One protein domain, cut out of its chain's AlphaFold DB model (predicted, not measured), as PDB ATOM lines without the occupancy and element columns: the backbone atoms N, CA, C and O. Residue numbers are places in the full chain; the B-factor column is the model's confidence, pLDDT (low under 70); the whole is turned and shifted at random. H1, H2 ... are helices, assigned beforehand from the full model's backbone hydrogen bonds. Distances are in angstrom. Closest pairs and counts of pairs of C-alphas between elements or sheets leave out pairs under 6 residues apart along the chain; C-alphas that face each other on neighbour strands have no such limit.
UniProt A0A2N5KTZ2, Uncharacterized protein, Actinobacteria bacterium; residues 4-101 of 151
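What this domain is: This is residues 4 to 101 of the 151 residues of an uncharacterized protein of Actinobacteria bacterium (UniProt A0A2N5KTZ2). Two long helices, H3 and H6, lie side by side and run opposite ways; two shorter helices, H2 and H5, cross the same side of this pair, H2 at the end where H3 begins and H6 finishes, and H5 farther along, packed on H3. H4 packs on H5, on the side away from the long pair, while the small H1 lies off to one side and touches no helix. The printed part has 98 residues with six named helices, H1 to H6 in order along the chain, and no named strand, and its class is all helix. It is compact, with a radius of gyration of the C-alphas of 12.6 A, and its C-alphas span 37 by 25 by 23 A.

Where its parts are: H1 is residues 4 to 7, beginning at C-alpha 4, (20.458, -5.470, 89.942). H2 is residues 14 to 22 and measures 12.1 A from first to last C-alpha. H3, residues 26 to 42, is the longest helix, 24.4 A, and begins at C-alpha 26, (43.743, -3.320, 72.230). H4 is residues 49 to 54, and H5, residues 62 to 69, measures 10.3 A. H6 is residues 79 to 94, 22.7 A long, and ends at C-alpha 94, (32.523, -7.216, 70.574).

How they stand to each other: H3 is the hub, touching three helices. It touches H6 at a shallow tilt of 17 degrees, opposite ways; the closest C-alphas, of Pro 27 and Ala 92, are 4.7 A apart. With residues 27 to 29 alone it touches H2, at a steep tilt of 65 degrees, opposite ways; the closest C-alphas, of Trp 21 and Ser 28, are 5.0 A apart. H6 touches H2 with residues 89 to 93 alone; their lines are only just about perpendicular, at 72 degrees, and the closest C-alphas, of Val 17 and Glu 93, are 4.8 A apart. H3 touches H5 at a steep tilt of 65 degrees, the same way, with the C-alphas of Ala 35 and Ile 64 closest at 5.4 A. H5 and H6 are near each other, with 9 pairs of C-alphas within 10 A. H4 touches H5 at a steep tilt of 61 degrees, opposite ways, the C-alphas of Arg 51 and Ala 69 being closest at 4.9 A. The helix packing is mostly crossed, with 1 of 5 touching pairs at a shallow tilt. Among the pairs that are apart are H1 and H6, and H2 and H5. In H2, H3, H4, H5 and H6 every O i to N i+4 pair is within hydrogen-bond range; H1 is too short for such a pair, and its 1 pair of O i and N i+3 is within range.

The domain as a whole: The two C-alphas farthest apart, those of Asp 44 and Gly 100, are 41.2 A from each other. The printed part has no cut. The link from H2 to H3 is tight, the other links are short, and none is long. The mean pLDDT of the printed part is 94.2, and no printed residue is under 70.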
ATOM      1  N   PRO A   4      19.188  -5.292  89.239       93.88
ATOM      2  CA  PRO A   4      20.458  -5.470  89.942       93.88
ATOM      3  C   PRO A   4      21.475  -6.274  89.128       93.88
ATOM      4  O   PRO A   4      22.609  -5.825  88.970       93.88
ATOM      5  N   GLY A   5      21.067  -7.405  88.542       93.75
ATOM      6  CA  GLY A   5      21.942  -8.204  87.685       93.75
ATOM      7  C   GLY A   5      22.429  -7.430  86.459       93.75
ATOM      8  O   GLY A   5      23.606  -7.509  86.098       93.75
ATOM      9  N   LEU A   6      21.561  -6.647  85.814       95.75
ATOM     10  CA  LEU A   6      21.947  -5.824  84.662       95.75
ATOM     11  C   LEU A   6      22.873  -4.670  85.038       95.75
ATOM     12  O   LEU A   6      23.846  -4.423  84.332       95.75
ATOM     13  N   TYR A   7      22.610  -3.984  86.150       96.31
ATOM     14  CA  TYR A   7      23.538  -2.984  86.677       96.31
ATOM     15  C   TYR A   7      24.896  -3.621  87.003       96.31
ATOM     16  O   TYR A   7      25.939  -3.046  86.712       96.31
ATOM     17  N   GLY A   8      24.882  -4.856  87.508       94.81
ATOM     18  CA  GLY A   8      26.052  -5.706  87.689       94.81
ATOM     19  C   GLY A   8      26.661  -6.253  86.389       94.81
ATOM     20  O   GLY A   8      27.434  -7.202  86.457       94.81
ATOM     21  N   ALA A   9      26.343  -5.722  85.208       95.50
ATOM     22  CA  ALA A   9      26.939  -6.148  83.937       95.50
ATOM     23  C   ALA A   9      26.811  -7.663  83.644       95.50
ATOM     24  O   ALA A   9      27.689  -8.257  83.019       95.50
ATOM     25  N   SER A  10      25.724  -8.308  84.092       93.88
ATOM     26  CA  SER A  10      25.456  -9.742  83.833       93.88
ATOM     27  C   SER A  10      25.276 -10.091  82.353       93.88
ATOM     28  O   SER A  10      25.352 -11.258  81.988       93.88
ATOM     29  N   PHE A  11      25.034  -9.090  81.509       94.38
ATOM     30  CA  PHE A  11      24.838  -9.246  80.070       94.38
ATOM     31  C   PHE A  11      26.150  -9.303  79.271       94.38
ATOM     32  O   PHE A  11      26.094  -9.492  78.063       94.38
ATOM     33  N   VAL A  12      27.307  -9.108  79.916       96.62
ATOM     34  CA  VAL A  12      28.623  -9.201  79.266       96.62
ATOM     35  C   VAL A  12      29.039 -10.665  79.139       96.62
ATOM     36  O   VAL A  12      29.033 -11.402  80.129       96.62
ATOM     37  N   ASP A  13      29.478 -11.073  77.949       96.75
ATOM     38  CA  ASP A  13      30.096 -12.381  77.732       96.75
ATOM     39  C   ASP A  13      31.560 -12.367  78.204       96.75
ATOM     40  O   ASP A  13      32.505 -12.007  77.492       96.75
ATOM     41  N   TRP A  14      31.761 -12.791  79.451       97.00
ATOM     42  CA  TRP A  14      33.082 -12.834  80.075       97.00
ATOM     43  C   TRP A  14      34.021 -13.890  79.482       97.00
ATOM     44  O   TRP A  14      35.243 -13.743  79.604       97.00
ATOM     45  N   GLU A  15      33.502 -14.919  78.807       96.88
ATOM     46  CA  GLU A  15      34.339 -15.875  78.078       96.88
ATOM     47  C   GLU A  15      34.943 -15.212  76.837       96.88
ATOM     48  O   GLU A  15      36.154 -15.321  76.601       96.88
ATOM     49  N   ALA A  16      34.141 -14.442  76.096       97.25
ATOM     50  CA  ALA A  16      34.622 -13.628  74.983       97.25
ATOM     51  C   ALA A  16      35.644 -12.581  75.459       97.25
ATOM     52  O   ALA A  16      36.724 -12.453  74.871       97.25
ATOM     53  N   VAL A  17      35.388 -11.900  76.579       98.06
ATOM     54  CA  VAL A  17      36.358 -10.970  77.191       98.06
ATOM     55  C   VAL A  17      37.678 -11.678  77.532       98.06
ATOM     56  O   VAL A  17      38.762 -11.168  77.223       98.06
ATOM     57  N   ALA A  18      37.628 -12.879  78.115       97.69
ATOM     58  CA  ALA A  18      38.820 -13.675  78.415       97.69
ATOM     59  C   ALA A  18      39.566 -14.138  77.150       97.69
ATOM     60  O   ALA A  18      40.807 -14.154  77.122       97.69
ATOM     61  N   ALA A  19      38.844 -14.464  76.077       97.69
ATOM     62  CA  ALA A  19      39.432 -14.765  74.777       97.69
ATOM     63  C   ALA A  19      40.131 -13.531  74.174       97.69
ATOM     64  O   ALA A  19      41.263 -13.641  73.691       97.69
ATOM     65  N   SER A  20      39.509 -12.354  74.278       97.44
ATOM     66  CA  SER A  20      40.071 -11.058  73.871       97.44
ATOM     67  C   SER A  20      41.380 -10.764  74.610       97.44
ATOM     68  O   SER A  20      42.410 -10.472  73.992       97.44
ATOM     69  N   TRP A  21      41.398 -10.970  75.932       97.81
ATOM     70  CA  TRP A  21      42.607 -10.854  76.751       97.81
ATOM     71  C   TRP A  21      43.712 -11.826  76.324       97.81
ATOM     72  O   TRP A  21      44.869 -11.429  76.157       97.81
ATOM     73  N   SER A  22      43.362 -13.090  76.083       97.19
ATOM     74  CA  SER A  22      44.313 -14.122  75.650       97.19
ATOM     75  C   SER A  22      44.962 -13.786  74.300       97.19
ATOM     76  O   SER A  22      46.155 -14.037  74.107       97.19
ATOM     77  N   LYS A  23      44.211 -13.150  73.391       97.50
ATOM     78  CA  LYS A  23      44.707 -12.622  72.108       97.50
ATOM     79  C   LYS A  23      45.444 -11.283  72.234       97.50
ATOM     80  O   LYS A  23      46.040 -10.825  71.261       97.50
ATOM     81  N   ARG A  24      45.468 -10.681  73.429       96.25
ATOM     82  CA  ARG A  24      46.132  -9.406  73.748       96.25
ATOM     83  C   ARG A  24      45.641  -8.247  72.876       96.25
ATOM     84  O   ARG A  24      46.465  -7.435  72.436       96.25
ATOM     85  N   THR A  25      44.337  -8.188  72.623       97.31
ATOM     86  CA  THR A  25      43.714  -7.138  71.810       97.31
ATOM     87  C   THR A  25      43.897  -5.756  72.458       97.31
ATOM     88  O   THR A  25      44.218  -5.626  73.645       97.31
ATOM     89  N   VAL A  26      43.734  -4.685  71.676       97.75
ATOM     90  CA  VAL A  26      43.743  -3.320  72.230       97.75
ATOM     91  C   VAL A  26      42.575  -3.116  73.210       97.75
ATOM     92  O   VAL A  26      42.852  -2.685  74.333       97.75
ATOM     93  N   PRO A  27      41.322  -3.496  72.878       96.94
ATOM     94  CA  PRO A  27      40.201  -3.451  73.816       96.94
ATOM     95  C   PRO A  27      40.466  -4.132  75.157       96.94
ATOM     96  O   PRO A  27      40.220  -3.534  76.200       96.94
ATOM     97  N   SER A  28      41.059  -5.333  75.169       96.56
ATOM     98  CA  SER A  28      41.315  -6.045  76.426       96.56
ATOM     99  C   SER A  28      42.340  -5.331  77.319       96.56
ATOM    100  O   SER A  28      42.284  -5.427  78.543       96.56
ATOM    101  N   ARG A  29      43.295  -4.599  76.727       97.56
ATOM    102  CA  ARG A  29      44.245  -3.763  77.481       97.56
ATOM    103  C   ARG A  29      43.575  -2.503  78.022       97.56
ATOM    104  O   ARG A  29      43.853  -2.130  79.156       97.56
ATOM    105  N   LEU A  30      42.703  -1.869  77.237       98.12
ATOM    106  CA  LEU A  30      41.922  -0.710  77.684       98.12
ATOM    107  C   LEU A  30      40.961  -1.083  78.819       98.12
ATOM    108  O   LEU A  30      40.875  -0.339  79.793       98.12
ATOM    109  N   LEU A  31      40.350  -2.269  78.761       98.50
ATOM    110  CA  LEU A  31      39.557  -2.822  79.859       98.50
ATOM    111  C   LEU A  31      40.364  -2.918  81.160       98.50
ATOM    112  O   LEU A  31      39.871  -2.525  82.213       98.50
ATOM    113  N   LEU A  32      41.622  -3.369  81.108       98.44
ATOM    114  CA  LEU A  32      42.479  -3.398  82.299       98.44
ATOM    115  C   LEU A  32      42.720  -1.993  82.881       98.44
ATOM    116  O   LEU A  32      42.739  -1.827  84.101       98.44
ATOM    117  N   PHE A  33      42.893  -0.970  82.038       98.19
ATOM    118  CA  PHE A  33      43.006   0.411  82.515       98.19
ATOM    119  C   PHE A  33      41.701   0.907  83.144       98.19
ATOM    120  O   PHE A  33      41.751   1.518  84.211       98.19
ATOM    121  N   ALA A  34      40.553   0.603  82.535       98.25
ATOM    122  CA  ALA A  34      39.243   0.947  83.078       98.25
ATOM    123  C   ALA A  34      38.993   0.262  84.433       98.25
ATOM    124  O   ALA A  34      38.567   0.916  85.378       98.25
ATOM    125  N   ALA A  35      39.361  -1.016  84.568       98.00
ATOM    126  CA  ALA A  35      39.261  -1.764  85.822       98.00
ATOM    127  C   ALA A  35      40.089  -1.119  86.942       98.00
ATOM    128  O   ALA A  35      39.589  -0.858  88.034       98.00
ATOM    129  N   ARG A  36      41.353  -0.782  86.657       97.81
ATOM    130  CA  ARG A  36      42.234  -0.097  87.617       97.81
ATOM    131  C   ARG A  36      41.705   1.279  87.999       97.81
ATOM    132  O   ARG A  36      41.776   1.661  89.164       97.81
ATOM    133  N   ARG A  37      41.180   2.023  87.023       97.62
ATOM    134  CA  ARG A  37      40.579   3.333  87.262       97.62
ATOM    135  C   ARG A  37      39.361   3.208  88.171       97.62
ATOM    136  O   ARG A  37      39.298   3.927  89.165       97.62
ATOM    137  N   TYR A  38      38.466   2.270  87.885       97.75
ATOM    138  CA  TYR A  38      37.317   1.977  88.730       97.75
ATOM    139  C   TYR A  38      37.737   1.647  90.167       97.75
ATOM    140  O   TYR A  38      37.320   2.337  91.096       97.75
ATOM    141  N   LEU A  39      38.639   0.679  90.350       96.00
ATOM    142  CA  LEU A  39      39.118   0.263  91.672       96.00
ATOM    143  C   LEU A  39      39.785   1.407  92.451       96.00
ATOM    144  O   LEU A  39      39.624   1.500  93.665       96.00
ATOM    145  N   SER A  40      40.473   2.327  91.763       96.12
ATOM    146  CA  SER A  40      41.068   3.510  92.407       96.12
ATOM    147  C   SER A  40      40.039   4.461  93.032       96.12
ATOM    148  O   SER A  40      40.388   5.193  93.954       96.12
ATOM    149  N   VAL A  41      38.795   4.463  92.538       95.81
ATOM    150  CA  VAL A  41      37.691   5.287  93.063       95.81
ATOM    151  C   VAL A  41      36.812   4.489  94.019       95.81
ATOM    152  O   VAL A  41      36.366   5.022  95.028       95.81
ATOM    153  N   ALA A  42      36.575   3.211  93.717       90.31
ATOM    154  CA  ALA A  42      35.748   2.329  94.534       90.31
ATOM    155  C   ALA A  42      36.346   2.072  95.928       90.31
ATOM    156  O   ALA A  42      35.597   1.820  96.873       90.31
ATOM    157  N   GLY A  43      37.674   2.156  96.069       82.81
ATOM    158  CA  GLY A  43      38.361   1.911  97.335       82.81
ATOM    159  C   GLY A  43      38.164   0.468  97.806       82.81
ATOM    160  O   GLY A  43      38.276  -0.465  97.014       82.81
ATOM    161  N   ASP A  44      37.832   0.282  99.086       75.88
ATOM    162  CA  ASP A  44      37.682  -1.036  99.728       75.88
ATOM    163  C   ASP A  44      36.312  -1.703  99.464       75.88
ATOM    164  O   ASP A  44      35.725  -2.340 100.348       75.88
ATOM    165  N   ALA A  45      35.763  -1.546  98.256       76.00
ATOM    166  CA  ALA A  45      34.514  -2.196  97.866       76.00
ATOM    167  C   ALA A  45      34.644  -3.724  97.999       76.00
ATOM    168  O   ALA A  45      35.571  -4.340  97.466       76.00
ATOM    169  N   LYS A  46      33.720  -4.340  98.745       77.25
ATOM    170  CA  LYS A  46      33.790  -5.773  99.045       77.25
ATOM    171  C   LYS A  46      33.298  -6.600  97.858       77.25
ATOM    172  O   LYS A  46      32.197  -6.329  97.381       77.25
ATOM    173  N   PRO A  47      34.047  -7.637  97.454       82.00
ATOM    174  CA  PRO A  47      33.614  -8.524  96.391       82.00
ATOM    175  C   PRO A  47      32.400  -9.341  96.826       82.00
ATOM    176  O   PRO A  47      32.346  -9.890  97.931       82.00
ATOM    177  N   GLU A  48      31.437  -9.454  95.925       87.12
ATOM    178  CA  GLU A  48      30.315 -10.371  96.026       87.12
ATOM    179  C   GLU A  48      30.794 -11.786  95.679       87.12
ATOM    180  O   GLU A  48      31.358 -12.029  94.608       87.12
ATOM    181  N   GLY A  49      30.578 -12.735  96.593       84.88
ATOM    182  CA  GLY A  49      31.151 -14.082  96.491       84.88
ATOM    183  C   GLY A  49      30.748 -14.839  95.223       84.88
ATOM    184  O   GLY A  49      31.591 -15.483  94.604       84.88
ATOM    185  N   GLU A  50      29.489 -14.721  94.796       87.62
ATOM    186  CA  GLU A  50      28.996 -15.375  93.575       87.62
ATOM    187  C   GLU A  50      29.679 -14.822  92.315       87.62
ATOM    188  O   GLU A  50      30.084 -15.581  91.435       87.62
ATOM    189  N   ARG A  51      29.889 -13.502  92.257       88.00
ATOM    190  CA  ARG A  51      30.542 -12.826  91.127       88.00
ATOM    191  C   ARG A  51      32.036 -13.120  91.073       88.00
ATOM    192  O   ARG A  51      32.583 -13.337  89.992       88.00
ATOM    193  N   ALA A  52      32.687 -13.169  92.234       87.56
ATOM    194  CA  ALA A  52      34.084 -13.570  92.339       87.56
ATOM    195  C   ALA A  52      34.288 -15.017  91.853       87.56
ATOM    196  O   ALA A  52      35.191 -15.277  91.057       87.56
ATOM    197  N   ALA A  53      33.410 -15.936  92.272       90.19
ATOM    198  CA  ALA A  53      33.453 -17.337  91.858       90.19
ATOM    199  C   ALA A  53      33.221 -17.506  90.346       90.19
ATOM    200  O   ALA A  53      33.887 -18.319  89.704       90.19
ATOM    201  N   PHE A  54      32.329 -16.704  89.755       90.69
ATOM    202  CA  PHE A  54      32.013 -16.764  88.325       90.69
ATOM    203  C   PHE A  54      33.249 -16.578  87.427       90.69
ATOM    204  O   PHE A  54      33.439 -17.326  86.469       90.69
ATOM    205  N   LEU A  55      34.137 -15.635  87.762       91.12
ATOM    206  CA  LEU A  55      35.349 -15.366  86.976       91.12
ATOM    207  C   LEU A  55      36.582 -16.155  87.441       91.12
ATOM    208  O   LEU A  55      37.666 -15.992  86.868       91.12
ATOM    209  N   GLU A  56      36.473 -16.992  88.475       90.62
ATOM    210  CA  GLU A  56      37.629 -17.655  89.087       90.62
ATOM    211  C   GLU A  56      38.382 -18.526  88.068       90.62
ATOM    212  O   GLU A  56      39.605 -18.409  87.934       90.62
ATOM    213  N   SER A  57      37.643 -19.294  87.264       91.62
ATOM    214  CA  SER A  57      38.189 -20.201  86.245       91.62
ATOM    215  C   SER A  57      38.773 -19.493  85.012       91.62
ATOM    216  O   SER A  57      39.597 -20.069  84.295       91.62
ATOM    217  N   LEU A  58      38.396 -18.233  84.767       94.06
ATOM    218  CA  LEU A  58      38.816 -17.488  83.583       94.06
ATOM    219  C   LEU A  58      40.229 -16.920  83.746       94.06
ATOM    220  O   LEU A  58      40.614 -16.400  84.796       94.06
ATOM    221  N   LYS A  59      41.027 -16.963  82.675       94.31
ATOM    222  CA  LYS A  59      42.393 -16.412  82.655       94.31
ATOM    223  C   LYS A  59      42.376 -14.900  82.413       94.31
ATOM    224  O   LYS A  59      42.816 -14.429  81.369       94.31
ATOM    225  N   LEU A  60      41.873 -14.157  83.392       97.00
ATOM    226  CA  LEU A  60      41.826 -12.693  83.407       97.00
ATOM    227  C   LEU A  60      42.759 -12.113  84.487       97.00
ATOM    228  O   LEU A  60      42.997 -12.779  85.498       97.00
ATOM    229  N   PRO A  61      43.280 -10.886  84.300       96.94
ATOM    230  CA  PRO A  61      43.945 -10.119  85.352       96.94
ATOM    231  C   PRO A  61      43.091 -10.008  86.616       96.94
ATOM    232  O   PRO A  61      41.871  -9.858  86.520       96.94
ATOM    233  N   ALA A  62      43.745 -10.025  87.780       95.81
ATOM    234  CA  ALA A  62      43.077  -9.896  89.072       95.81
ATOM    235  C   ALA A  62      42.249  -8.609  89.140       95.81
ATOM    236  O   ALA A  62      41.088  -8.660  89.510       95.81
ATOM    237  N   GLU A  63      42.774  -7.494  88.628       96.81
ATOM    238  CA  GLU A  63      42.079  -6.207  88.670       96.81
ATOM    239  C   GLU A  63      40.745  -6.222  87.910       96.81
ATOM    240  O   GLU A  63      39.800  -5.561  88.322       96.81
ATOM    241  N   ILE A  64      40.639  -6.981  86.812       97.44
ATOM    242  CA  ILE A  64      39.369  -7.120  86.077       97.44
ATOM    243  C   ILE A  64      38.381  -7.957  86.896       97.44
ATOM    244  O   ILE A  64      37.202  -7.610  86.970       97.44
ATOM    245  N   LYS A  65      38.861  -9.039  87.520       96.50
ATOM    246  CA  LYS A  65      38.028  -9.902  88.366       96.50
ATOM    247  C   LYS A  65      37.524  -9.156  89.596       96.50
ATOM    248  O   LYS A  65      36.333  -9.198  89.874       96.50
ATOM    249  N   ASP A  66      38.412  -8.436  90.273       95.44
ATOM    250  CA  ASP A  66      38.109  -7.649  91.466       95.44
ATOM    251  C   ASP A  66      37.137  -6.511  91.134       95.44
ATOM    252  O   ASP A  66      36.158  -6.307  91.848       95.44
ATOM    253  N   ALA A  67      37.350  -5.817  90.008       96.56
ATOM    254  CA  ALA A  67      36.428  -4.792  89.529       96.56
ATOM    255  C   ALA A  67      35.024  -5.364  89.300       96.56
ATOM    256  O   ALA A  67      34.050  -4.828  89.823       96.56
ATOM    257  N   PHE A  68      34.915  -6.475  88.563       96.56
ATOM    258  CA  PHE A  68      33.627  -7.112  88.304       96.56
ATOM    259  C   PHE A  68      32.970  -7.640  89.578       96.56
ATOM    260  O   PHE A  68      31.753  -7.525  89.721       96.56
ATOM    261  N   ALA A  69      33.742  -8.218  90.496       95.69
ATOM    262  CA  ALA A  69      33.216  -8.809  91.718       95.69
ATOM    263  C   ALA A  69      32.630  -7.773  92.682       95.69
ATOM    264  O   ALA A  69      31.799  -8.140  93.505       95.69
ATOM    265  N   SER A  70      33.010  -6.502  92.567       94.88
ATOM    266  CA  SER A  70      32.634  -5.458  93.517       94.88
ATOM    267  C   SER A  70      31.850  -4.326  92.843       94.88
ATOM    268  O   SER A  70      32.369  -3.213  92.814       94.88
ATOM    269  N   PRO A  71      30.645  -4.536  92.275       94.31
ATOM    270  CA  PRO A  71      29.856  -3.436  91.714       94.31
ATOM    271  C   PRO A  71      29.482  -2.425  92.819       94.31
ATOM    272  O   PRO A  71      29.161  -2.828  93.940       94.31
ATOM    273  N   PRO A  72      29.525  -1.106  92.559       95.06
ATOM    274  CA  PRO A  72      29.216  -0.117  93.584       95.06
ATOM    275  C   PRO A  72      27.695   0.064  93.723       95.06
ATOM    276  O   PRO A  72      26.922  -0.387  92.884       95.06
ATOM    277  N   ALA A  73      27.232   0.781  94.747       92.88
ATOM    278  CA  ALA A  73      25.848   1.257  94.733       92.88
ATOM    279  C   ALA A  73      25.643   2.247  93.562       92.88
ATOM    280  O   ALA A  73      26.561   3.026  93.279       92.88
ATOM    281  N   PRO A  74      24.463   2.294  92.911       92.06
ATOM    282  CA  PRO A  74      24.204   3.219  91.802       92.06
ATOM    283  C   PRO A  74      24.466   4.695  92.133       92.06
ATOM    284  O   PRO A  74      24.858   5.467  91.260       92.06
ATOM    285  N   GLU A  75      24.277   5.084  93.391       92.06
ATOM    286  CA  GLU A  75      24.462   6.437  93.922       92.06
ATOM    287  C   GLU A  75      25.903   6.729  94.369       92.06
ATOM    288  O   GLU A  75      26.210   7.861  94.745       92.06
ATOM    289  N   ALA A  76      26.784   5.727  94.375       93.38
ATOM    290  CA  ALA A  76      28.155   5.885  94.838       93.38
ATOM    291  C   ALA A  76      28.991   6.731  93.868       93.38
ATOM    292  O   ALA A  76      28.775   6.731  92.655       93.38
ATOM    293  N   GLU A  77      30.032   7.377  94.396       92.62
ATOM    294  CA  GLU A  77      30.985   8.167  93.604       92.62
ATOM    295  C   GLU A  77      31.656   7.344  92.491       92.62
ATOM    296  O   GLU A  77      31.956   7.869  91.423       92.62
ATOM    297  N   ALA A  78      31.832   6.038  92.708       94.69
ATOM    298  CA  ALA A  78      32.439   5.128  91.742       94.69
ATOM    299  C   ALA A  78      31.490   4.680  90.610       94.69
ATOM    300  O   ALA A  78      31.949   4.054  89.657       94.69
ATOM    301  N   ALA A  79      30.188   4.994  90.667       94.44
ATOM    302  CA  ALA A  79      29.203   4.537  89.679       94.44
ATOM    303  C   ALA A  79      29.492   4.974  88.220       94.44
ATOM    304  O   ALA A  79      29.263   4.168  87.310       94.44
ATOM    305  N   PRO A  80      30.015   6.189  87.941       94.94
ATOM    306  CA  PRO A  80      30.433   6.563  86.590       94.94
ATOM    307  C   PRO A  80      31.594   5.706  86.070       94.94
ATOM    308  O   PRO A  80      31.559   5.260  84.925       94.94
ATOM    309  N   GLU A  81      32.590   5.431  86.916       97.31
ATOM    310  CA  GLU A  81      33.751   4.608  86.552       97.31
ATOM    311  C   GLU A  81      33.375   3.127  86.405       97.31
ATOM    312  O   GLU A  81      33.898   2.439  85.533       97.31
ATOM    313  N   TRP A  82      32.406   2.649  87.193       97.56
ATOM    314  CA  TRP A  82      31.783   1.338  87.000       97.56
ATOM    315  C   TRP A  82      31.115   1.224  85.627       97.56
ATOM    316  O   TRP A  82      31.276   0.227  84.918       97.56
ATOM    317  N   GLY A  83      30.410   2.280  85.216       97.31
ATOM    318  CA  GLY A  83      29.887   2.387  83.862       97.31
ATOM    319  C   GLY A  83      31.002   2.255  82.822       97.31
ATOM    320  O   GLY A  83      30.914   1.401  81.944       97.31
ATOM    321  N   ALA A  84      32.059   3.064  82.926       97.56
ATOM    322  CA  ALA A  84      33.166   3.051  81.965       97.56
ATOM    323  C   ALA A  84      33.880   1.687  81.892       97.56
ATOM    324  O   ALA A  84      34.259   1.238  80.810       97.56
ATOM    325  N   PHE A  85      34.028   1.002  83.029       98.38
ATOM    326  CA  PHE A  85      34.503  -0.379  83.081       98.38
ATOM    327  C   PHE A  85      33.579  -1.335  82.314       98.38
ATOM    328  O   PHE A  85      34.063  -2.136  81.514       98.38
ATOM    329  N   THR A  86      32.264  -1.209  82.503       98.06
ATOM    330  CA  THR A  86      31.260  -2.013  81.790       98.06
ATOM    331  C   THR A  86      31.320  -1.773  80.278       98.06
ATOM    332  O   THR A  86      31.364  -2.734  79.515       98.06
ATOM    333  N   ASP A  87      31.412  -0.517  79.829       97.75
ATOM    334  CA  ASP A  87      31.548  -0.190  78.399       97.75
ATOM    335  C   ASP A  87      32.807  -0.820  77.802       97.75
ATOM    336  O   ASP A  87      32.768  -1.425  76.732       97.75
ATOM    337  N   ALA A  88      33.937  -0.713  78.507       98.12
ATOM    338  CA  ALA A  88      35.193  -1.293  78.054       98.12
ATOM    339  C   ALA A  88      35.116  -2.826  77.958       98.12
ATOM    340  O   ALA A  88      35.754  -3.414  77.081       98.12
ATOM    341  N   ALA A  89      34.329  -3.473  78.825       98.12
ATOM    342  CA  ALA A  89      34.110  -4.914  78.780       98.12
ATOM    343  C   ALA A  89      33.304  -5.310  77.537       98.12
ATOM    344  O   ALA A  89      33.725  -6.208  76.813       98.12
ATOM    345  N   ILE A  90      32.243  -4.562  77.214       97.12
ATOM    346  CA  ILE A  90      31.449  -4.756  75.988       97.12
ATOM    347  C   ILE A  90      32.321  -4.565  74.741       97.12
ATOM    348  O   ILE A  90      32.254  -5.352  73.804       97.12
ATOM    349  N   VAL A  91      33.190  -3.551  74.708       96.69
ATOM    350  CA  VAL A  91      34.100  -3.352  73.564       96.69
ATOM    351  C   VAL A  91      35.091  -4.517  73.438       96.69
ATOM    352  O   VAL A  91      35.408  -4.942  72.325       96.69
ATOM    353  N   ALA A  92      35.578  -5.062  74.557       97.69
ATOM    354  CA  ALA A  92      36.455  -6.230  74.550       97.69
ATOM    355  C   ALA A  92      35.744  -7.513  74.089       97.69
ATOM    356  O   ALA A  92      36.375  -8.314  73.396       97.69
ATOM    357  N   GLU A  93      34.469  -7.678  74.441       97.00
ATOM    358  CA  GLU A  93      33.578  -8.736  73.957       97.00
ATOM    359  C   GLU A  93      33.338  -8.610  72.448       97.00
ATOM    360  O   GLU A  93      33.643  -9.534  71.695       97.00
ATOM    361  N   LEU A  94      32.871  -7.448  71.980       94.69
ATOM    362  CA  LEU A  94      32.523  -7.216  70.574       94.69
ATOM    363  C   LEU A  94      33.708  -7.396  69.625       94.69
ATOM    364  O   LEU A  94      33.520  -7.774  68.470       94.69
ATOM    365  N   GLU A  95      34.935  -7.167  70.092       94.56
ATOM    366  CA  GLU A  95      36.144  -7.445  69.312       94.56
ATOM    367  C   GLU A  95      36.270  -8.926  68.923       94.56
ATOM    368  O   GLU A  95      36.861  -9.257  67.894       94.56
ATOM    369  N   MET A  96      35.679  -9.819  69.712       96.31
ATOM    370  CA  MET A  96      35.641 -11.253  69.440       96.31
ATOM    371  C   MET A  96      34.467 -11.671  68.558       96.31
ATOM    372  O   MET A  96      34.475 -12.789  68.043       96.31
ATOM    373  N   VAL A  97      33.504 -10.775  68.348       92.38
ATOM    374  CA  VAL A  97      32.334 -10.996  67.502       92.38
ATOM    375  C   VAL A  97      32.657 -10.613  66.050       92.38
ATOM    376  O   VAL A  97      33.172  -9.509  65.803       92.38
ATOM    377  N   PRO A  98      32.336 -11.473  65.064       89.38
ATOM    378  CA  PRO A  98      32.436 -11.139  63.646       89.38
ATOM    379  C   PRO A  98      31.672  -9.858  63.300       89.38
ATOM    380  O   PRO A  98      30.552  -9.650  63.751       89.38
ATOM    381  N   TYR A  99      32.250  -9.002  62.454       83.06
ATOM    382  CA  TYR A  99      31.675  -7.683  62.156       83.06
ATOM    383  C   TYR A  99      30.211  -7.737  61.682       83.06
ATOM    384  O   TYR A  99      29.411  -6.918  62.118       83.06
ATOM    385  N   GLY A 100      29.844  -8.726  60.857       85.44
ATOM    386  CA  GLY A 100      28.473  -8.893  60.359       85.44
ATOM    387  C   GLY A 100      27.439  -9.289  61.422       85.44
ATOM    388  O   GLY A 100      26.253  -9.078  61.209       85.44
ATOM    389  N   GLU A 101      27.867  -9.815  62.571       88.38
ATOM    390  CA  GLU A 101      26.977 -10.212  63.674       88.38
ATOM    391  C   GLU A 101      26.768  -9.075  64.690       88.38
ATOM    392  O   GLU A 101      25.767  -9.045  65.408       88.38
TER     393      GLU A 101